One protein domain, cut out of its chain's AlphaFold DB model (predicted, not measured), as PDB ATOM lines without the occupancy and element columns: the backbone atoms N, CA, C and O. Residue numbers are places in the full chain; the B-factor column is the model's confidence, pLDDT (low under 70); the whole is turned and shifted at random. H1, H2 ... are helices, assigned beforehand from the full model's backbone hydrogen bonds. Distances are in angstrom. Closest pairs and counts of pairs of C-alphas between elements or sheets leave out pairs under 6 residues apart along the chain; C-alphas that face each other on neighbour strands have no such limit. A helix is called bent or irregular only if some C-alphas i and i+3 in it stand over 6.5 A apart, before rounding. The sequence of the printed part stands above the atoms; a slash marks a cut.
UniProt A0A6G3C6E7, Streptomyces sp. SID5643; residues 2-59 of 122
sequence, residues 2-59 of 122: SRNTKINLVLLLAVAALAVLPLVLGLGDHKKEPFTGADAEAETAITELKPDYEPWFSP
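This is residues 2 to 59 of the 122 residues of a protein of Streptomyces sp. SID5643 (UniProt A0A6G3C6E7). A long helix, H1, makes one end of a drawn-out rod, and a winding link, residues 25 to 37, leads from it to a shorter helix, H2, after which a tail, residues 50 to 59, turns back and swings away from H2. The helices do not pack on each other. The printed part has 58 residues with two named helices, H1 then H2, and no named strand; its class is all helix. It is extended, with a radius of gyration of the C-alphas of 18.9 A and spans of 61 by 27 by 18 A.

H1, residues 3 to 24, is 30.5 A long, from C-alpha 3 at (1.650, 4.617, -79.045). H2, residues 38 to 49, is 16.6 A long and ends at C-alpha 49 at (5.025, -9.442, -28.985).

H1 has a kink of 32 degrees near residue 18 and is only just irregular: C-alphas 19 and 22 are 6.7 A apart. H1 and H2 are apart. Each O i to N i+4 pair is within hydrogen-bond range in H2, and 16 of 18 are in H1.

The farthest C-alphas, of Ser 2 and Asp 52, are 60.9 A apart. The link of 13 residues is long. Residues 2 to 21, of which 3 to 21 belong to H1, stand free. The printed part has no cut; residue 32 alone has pLDDT under 70.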
ATOM      1  N   SER A   2      -1.164   8.350 -80.608       87.06
ATOM      2  CA  SER A   2       0.200   7.804 -80.706       87.06
ATOM      3  C   SER A   2       0.408   6.675 -79.684       87.06
ATOM      4  O   SER A   2      -0.271   6.649 -78.651       87.06
ATOM      5  N   ARG A   3       1.337   5.744 -79.949       90.69
ATOM      6  CA  ARG A   3       1.650   4.617 -79.045       90.69
ATOM      7  C   ARG A   3       1.943   5.101 -77.619       90.69
ATOM      8  O   ARG A   3       1.405   4.552 -76.665       90.69
ATOM      9  N   ASN A   4       2.692   6.192 -77.495       92.50
ATOM     10  CA  ASN A   4       3.066   6.787 -76.212       92.50
ATOM     11  C   ASN A   4       1.864   7.396 -75.481       92.50
ATOM     12  O   ASN A   4       1.734   7.242 -74.274       92.50
ATOM     13  N   THR A   5       0.939   8.032 -76.208       93.44
ATOM     14  CA  THR A   5      -0.296   8.559 -75.606       93.44
ATOM     15  C   THR A   5      -1.155   7.431 -75.034       93.44
ATOM     16  O   THR A   5      -1.709   7.583 -73.951       93.44
ATOM     17  N   LYS A   6      -1.250   6.290 -75.734       94.69
ATOM     18  CA  LYS A   6      -1.975   5.112 -75.232       94.69
ATOM     19  C   LYS A   6      -1.314   4.547 -73.971       94.69
ATOM     20  O   LYS A   6      -2.016   4.292 -73.003       94.69
ATOM     21  N   ILE A   7       0.015   4.410 -73.970       96.56
ATOM     22  CA  ILE A   7       0.773   3.927 -72.805       96.56
ATOM     23  C   ILE A   7       0.553   4.843 -71.596       96.56
ATOM     24  O   ILE A   7       0.185   4.357 -70.535       96.56
ATOM     25  N   ASN A   8       0.701   6.160 -71.759       94.88
ATOM     26  CA  ASN A   8       0.507   7.110 -70.660       94.88
ATOM     27  C   ASN A   8      -0.921   7.072 -70.103       94.88
ATOM     28  O   ASN A   8      -1.099   7.147 -68.892       94.88
ATOM     29  N   LEU A   9      -1.930   6.935 -70.971       96.44
ATOM     30  CA  LEU A   9      -3.318   6.800 -70.535       96.44
ATOM     31  C   LEU A   9      -3.525   5.513 -69.727       96.44
ATOM     32  O   LEU A   9      -4.142   5.559 -68.671       96.44
ATOM     33  N   VAL A  10      -2.977   4.384 -70.190       97.25
ATOM     34  CA  VAL A  10      -3.048   3.107 -69.462       97.25
ATOM     35  C   VAL A  10      -2.347   3.207 -68.109       97.25
ATOM     36  O   VAL A  10      -2.907   2.757 -67.117       97.25
ATOM     37  N   LEU A  11      -1.167   3.829 -68.040       96.62
ATOM     38  CA  LEU A  11      -0.453   4.035 -66.775       96.62
ATOM     39  C   LEU A  11      -1.257   4.904 -65.801       96.62
ATOM     40  O   LEU A  11      -1.351   4.568 -64.626       96.62
ATOM     41  N   LEU A  12      -1.878   5.984 -66.283       96.06
ATOM     42  CA  LEU A  12      -2.704   6.857 -65.447       96.06
ATOM     43  C   LEU A  12      -3.942   6.116 -64.925       96.06
ATOM     44  O   LEU A  12      -4.241   6.188 -63.736       96.06
ATOM     45  N   LEU A  13      -4.619   5.352 -65.789       97.31
ATOM     46  CA  LEU A  13      -5.746   4.509 -65.389       97.31
ATOM     47  C   LEU A  13      -5.326   3.427 -64.390       97.31
ATOM     48  O   LEU A  13      -6.061   3.175 -63.443       97.31
ATOM     49  N   ALA A  14      -4.152   2.820 -64.560       97.56
ATOM     50  CA  ALA A  14      -3.630   1.825 -63.629       97.56
ATOM     51  C   ALA A  14      -3.365   2.429 -62.243       97.56
ATOM     52  O   ALA A  14      -3.775   1.849 -61.243       97.56
ATOM     53  N   VAL A  15      -2.752   3.616 -62.169       96.44
ATOM     54  CA  VAL A  15      -2.542   4.329 -60.896       96.44
ATOM     55  C   VAL A  15      -3.876   4.687 -60.237       96.44
ATOM     56  O   VAL A  15      -4.051   4.447 -59.045       96.44
ATOM     57  N   ALA A  16      -4.839   5.203 -61.005       96.62
ATOM     58  CA  ALA A  16      -6.174   5.501 -60.486       96.62
ATOM     59  C   ALA A  16      -6.887   4.236 -59.979       96.62
ATOM     60  O   ALA A  16      -7.491   4.256 -58.910       96.62
ATOM     61  N   ALA A  17      -6.774   3.120 -60.703       96.31
ATOM     62  CA  ALA A  17      -7.328   1.839 -60.284       96.31
ATOM     63  C   ALA A  17      -6.682   1.339 -58.985       96.31
ATOM     64  O   ALA A  17      -7.401   0.914 -58.087       96.31
ATOM     65  N   LEU A  18      -5.357   1.442 -58.840       94.56
ATOM     66  CA  LEU A  18      -4.661   1.068 -57.602       94.56
ATOM     67  C   LEU A  18      -5.122   1.893 -56.392       94.56
ATOM     68  O   LEU A  18      -5.198   1.350 -55.297       94.56
ATOM     69  N   ALA A  19      -5.462   3.171 -56.585       91.44
ATOM     70  CA  ALA A  19      -5.968   4.027 -55.513       91.44
ATOM     71  C   ALA A  19      -7.450   3.769 -55.176       91.44
ATOM     72  O   ALA A  19      -7.835   3.802 -54.012       91.44
ATOM     73  N   VAL A  20      -8.293   3.519 -56.184       93.81
ATOM     74  CA  VAL A  20      -9.757   3.444 -56.016       93.81
ATOM     75  C   VAL A  20     -10.252   2.026 -55.723       93.81
ATOM     76  O   VAL A  20     -11.203   1.863 -54.960       93.81
ATOM     77  N   LEU A  21      -9.636   0.988 -56.299       94.69
ATOM     78  CA  LEU A  21     -10.099  -0.394 -56.131       94.69
ATOM     79  C   LEU A  21     -10.125  -0.853 -54.666       94.69
ATOM     80  O   LEU A  21     -11.138  -1.441 -54.290       94.69
ATOM     81  N   PRO A  22      -9.106  -0.582 -53.823       90.50
ATOM     82  CA  PRO A  22      -9.159  -0.966 -52.414       90.50
ATOM     83  C   PRO A  22     -10.361  -0.360 -51.679       90.50
ATOM     84  O   PRO A  22     -10.998  -1.047 -50.888       90.50
ATOM     85  N   LEU A  23     -10.719   0.889 -52.004       88.31
ATOM     86  CA  LEU A  23     -11.847   1.603 -51.398       88.31
ATOM     87  C   LEU A  23     -13.201   1.023 -51.829       88.31
ATOM     88  O   LEU A  23     -14.080   0.817 -51.002       88.31
ATOM     89  N   VAL A  24     -13.382   0.753 -53.125       90.38
ATOM     90  CA  VAL A  24     -14.671   0.281 -53.670       90.38
ATOM     91  C   VAL A  24     -14.941  -1.182 -53.325       90.38
ATOM     92  O   VAL A  24     -16.092  -1.581 -53.171       90.38
ATOM     93  N   LEU A  25     -13.890  -1.991 -53.217       91.94
ATOM     94  CA  LEU A  25     -13.995  -3.409 -52.882       91.94
ATOM     95  C   LEU A  25     -14.038  -3.662 -51.362       91.94
ATOM     96  O   LEU A  25     -14.060  -4.823 -50.958       91.94
ATOM     97  N   GLY A  26     -14.018  -2.611 -50.532       86.44
ATOM     98  CA  GLY A  26     -14.044  -2.737 -49.071       86.44
ATOM     99  C   GLY A  26     -12.812  -3.445 -48.504       86.44
ATOM    100  O   GLY A  26     -12.897  -4.137 -47.483       86.44
ATOM    101  N   LEU A  27     -11.652  -3.336 -49.176       81.88
ATOM    102  CA  LEU A  27     -10.396  -3.896 -48.675       81.88
ATOM    103  C   LEU A  27      -9.994  -3.105 -47.433       81.88
ATOM    104  O   LEU A  27      -9.307  -2.092 -47.527       81.88
ATOM    105  N   GLY A  28     -10.450  -3.579 -46.277       76.69
ATOM    106  CA  GLY A  28     -10.203  -2.917 -45.008       76.69
ATOM    107  C   GLY A  28     -11.424  -2.702 -44.118       76.69
ATOM    108  O   GLY A  28     -11.239  -2.350 -42.962       76.69
ATOM    109  N   ASP A  29     -12.647  -2.994 -44.569       79.62
ATOM    110  CA  ASP A  29     -13.879  -2.740 -43.786       79.62
ATOM    111  C   ASP A  29     -13.936  -3.476 -42.430       79.62
ATOM    112  O   ASP A  29     -14.721  -3.143 -41.546       79.62
ATOM    113  N   HIS A  30     -13.083  -4.486 -42.248       75.44
ATOM    114  CA  HIS A  30     -12.911  -5.235 -41.003       75.44
ATOM    115  C   HIS A  30     -11.940  -4.568 -40.008       75.44
ATOM    116  O   HIS A  30     -11.802  -5.046 -38.881       75.44
ATOM    117  N   LYS A  31     -11.257  -3.486 -40.400       73.81
ATOM    118  CA  LYS A  31     -10.334  -2.698 -39.574       73.81
ATOM    119  C   LYS A  31     -10.966  -1.341 -39.247       73.81
ATOM    120  O   LYS A  31     -11.591  -0.722 -40.101       73.81
ATOM    121  N   LYS A  32     -10.769  -0.848 -38.016       69.50
ATOM    122  CA  LYS A  32     -11.203   0.506 -37.611       69.50
ATOM    123  C   LYS A  32     -10.515   1.607 -38.428       69.50
ATOM    124  O   LYS A  32     -11.158   2.589 -38.770       69.50
ATOM    125  N   GLU A  33      -9.239   1.408 -38.756       72.31
ATOM    126  CA  GLU A  33      -8.438   2.304 -39.594       72.31
ATOM    127  C   GLU A  33      -7.722   1.484 -40.676       72.31
ATOM    128  O   GLU A  33      -6.610   0.997 -40.474       72.31
ATOM    129  N   PRO A  34      -8.376   1.254 -41.823       72.12
ATOM    130  CA  PRO A  34      -7.877   0.293 -42.798       72.12
ATOM    131  C   PRO A  34      -6.638   0.720 -43.579       72.12
ATOM    132  O   PRO A  34      -5.949  -0.133 -44.137       72.12
ATOM    133  N   PHE A  35      -6.353   2.019 -43.607       77.44
ATOM    134  CA  PHE A  35      -5.235   2.613 -44.338       77.44
ATOM    135  C   PHE A  35      -4.362   3.459 -43.405       77.44
ATOM    136  O   PHE A  35      -3.978   4.574 -43.753       77.44
ATOM    137  N   THR A  36      -4.101   2.949 -42.199       79.25
ATOM    138  CA  THR A  36      -3.158   3.583 -41.274       79.25
ATOM    139  C   THR A  36      -1.712   3.438 -41.767       79.25
ATOM    140  O   THR A  36      -1.410   2.633 -42.655       79.25
ATOM    141  N   GLY A  37      -0.816   4.261 -41.229       78.19
ATOM    142  CA  GLY A  37       0.604   4.212 -41.558       78.19
ATOM    143  C   GLY A  37       1.236   2.883 -41.138       78.19
ATOM    144  O   GLY A  37       0.868   2.295 -40.125       78.19
ATOM    145  N   ALA A  38       2.236   2.428 -41.896       84.06
ATOM    146  CA  ALA A  38       2.948   1.183 -41.590       84.06
ATOM    147  C   ALA A  38       3.626   1.198 -40.207       84.06
ATOM    148  O   ALA A  38       3.792   0.149 -39.592       84.06
ATOM    149  N   ASP A  39       4.005   2.382 -39.721       83.50
ATOM    150  CA  ASP A  39       4.642   2.554 -38.415       83.50
ATOM    151  C   ASP A  39       3.675   2.255 -37.255       83.50
ATOM    152  O   ASP A  39       4.026   1.525 -36.333       83.50
ATOM    153  N   ALA A  40       2.412   2.685 -37.364       80.75
ATOM    154  CA  ALA A  40       1.380   2.399 -36.364       80.75
ATOM    155  C   ALA A  40       1.068   0.893 -36.257       80.75
ATOM    156  O   ALA A  40       0.877   0.356 -35.160       80.75
ATOM    157  N   GLU A  41       1.056   0.174 -37.390       86.31
ATOM    158  CA  GLU A  41       0.929  -1.291 -37.377       86.31
ATOM    159  C   GLU A  41       2.158  -1.957 -36.730       86.31
ATOM    160  O   GLU A  41       2.012  -2.928 -35.984       86.31
ATOM    161  N   ALA A  42       3.362  -1.430 -36.975       87.31
ATOM    162  CA  ALA A  42       4.593  -1.954 -36.390       87.31
ATOM    163  C   ALA A  42       4.646  -1.749 -34.867       87.31
ATOM    164  O   ALA A  42       4.984  -2.686 -34.143       87.31
ATOM    165  N   GLU A  43       4.275  -0.570 -34.371       84.88
ATOM    166  CA  GLU A  43       4.203  -0.272 -32.936       84.88
ATOM    167  C   GLU A  43       3.217  -1.204 -32.220       84.88
ATOM    168  O   GLU A  43       3.547  -1.801 -31.189       84.88
ATOM    169  N   THR A  44       2.037  -1.410 -32.815       85.31
ATOM    170  CA  THR A  44       1.029  -2.343 -32.293       85.31
ATOM    171  C   THR A  44       1.605  -3.757 -32.184       85.31
ATOM    172  O   THR A  44       1.550  -4.374 -31.119       85.31
ATOM    173  N   ALA A  45       2.237  -4.252 -33.252       88.94
ATOM    174  CA  ALA A  45       2.817  -5.592 -33.276       88.94
ATOM    175  C   ALA A  45       3.961  -5.769 -32.259       88.94
ATOM    176  O   ALA A  45       4.076  -6.822 -31.632       88.94
ATOM    177  N   ILE A  46       4.808  -4.752 -32.071       89.31
ATOM    178  CA  ILE A  46       5.893  -4.790 -31.078       89.31
ATOM    179  C   ILE A  46       5.318  -4.897 -29.666       89.31
ATOM    180  O   ILE A  46       5.777  -5.736 -28.890       89.31
ATOM    181  N   THR A  47       4.297  -4.098 -29.359       87.00
ATOM    182  CA  THR A  47       3.661  -4.064 -28.035       87.00
ATOM    183  C   THR A  47       2.944  -5.381 -27.716       87.00
ATOM    184  O   THR A  47       2.965  -5.842 -26.574       87.00
ATOM    185  N   GLU A  48       2.370  -6.047 -28.724       91.12
ATOM    186  CA  GLU A  48       1.778  -7.385 -28.580       91.12
ATOM    187  C   GLU A  48       2.831  -8.485 -28.355       91.12
ATOM    188  O   GLU A  48       2.626  -9.388 -27.542       91.12
ATOM    189  N   LEU A  49       3.964  -8.428 -29.064       92.94
ATOM    190  CA  LEU A  49       5.025  -9.442 -28.985       92.94
ATOM    191  C   LEU A  49       5.913  -9.292 -27.742       92.94
ATOM    192  O   LEU A  49       6.414 -10.288 -27.213       92.94
ATOM    193  N   LYS A  50       6.142  -8.058 -27.290       90.62
ATOM    194  CA  LYS A  50       6.919  -7.723 -26.094       90.62
ATOM    195  C   LYS A  50       6.236  -6.581 -25.330       90.62
ATOM    196  O   LYS A  50       6.554  -5.420 -25.571       90.62
ATOM    197  N   PRO A  51       5.385  -6.911 -24.346       87.56
ATOM    198  CA  PRO A  51       4.698  -5.913 -23.524       87.56
ATOM    199  C   PRO A  51       5.649  -5.012 -22.725       87.56
ATOM    200  O   PRO A  51       5.334  -3.857 -22.473       87.56
ATOM    201  N   ASP A  52       6.826  -5.529 -22.359       90.12
ATOM    202  CA  ASP A  52       7.835  -4.799 -21.579       90.12
ATOM    203  C   ASP A  52       8.810  -3.989 -22.463       90.12
ATOM    204  O   ASP A  52       9.891  -3.601 -22.016       90.12
ATOM    205  N   TYR A  53       8.505  -3.809 -23.752       86.12
ATOM    206  CA  TYR A  53       9.353  -3.040 -24.660       86.12
ATOM    207  C   TYR A  53       9.214  -1.536 -24.403       86.12
ATOM    208  O   TYR A  53       8.124  -0.982 -24.513       86.12
ATOM    209  N   GLU A  54      10.338  -0.864 -24.140       86.25
ATOM    210  CA  GLU A  54      10.403   0.600 -24.117       86.25
ATOM    211  C   GLU A  54      10.952   1.152 -25.445       86.25
ATOM    212  O   GLU A  54      12.005   0.693 -25.914       86.25
ATOM    213  N   PRO A  55      10.292   2.158 -26.054       85.31
ATOM    214  CA  PRO A  55      10.820   2.863 -27.214       85.31
ATOM    215  C   PRO A  55      12.189   3.490 -26.920       85.31
ATOM    216  O   PRO A  55      12.361   4.258 -25.977       85.31
ATOM    217  N   TRP A  56      13.172   3.207 -27.773       87.81
ATOM    218  CA  TRP A  56      14.521   3.783 -27.677       87.81
ATOM    219  C   TRP A  56      14.608   5.220 -28.223       87.81
ATOM    220  O   TRP A  56      15.652   5.864 -28.115       87.81
ATOM    221  N   PHE A  57      13.528   5.716 -28.828       88.12
ATOM    222  CA  PHE A  57      13.404   7.064 -29.364       88.12
ATOM    223  C   PHE A  57      11.969   7.559 -29.191       88.12
ATOM    224  O   PHE A  57      11.023   6.805 -29.402       88.12
ATOM    225  N   SER A  58      11.824   8.837 -28.853       83.94
ATOM    226  CA  SER A  58      10.548   9.546 -28.817       83.94
ATOM    227  C   SER A  58      10.603  10.729 -29.787       83.94
ATOM    228  O   SER A  58      11.620  11.440 -29.791       83.94
ATOM    229  N   PRO A  59       9.548  10.990 -30.582       84.56
ATOM    230  CA  PRO A  59       9.497  12.162 -31.446       84.56
ATOM    231  C   PRO A  59       9.777  13.446 -30.656       84.56
ATOM    232  O   PRO A  59       9.243  13.656 -29.571       84.56
TER     233      PRO A  59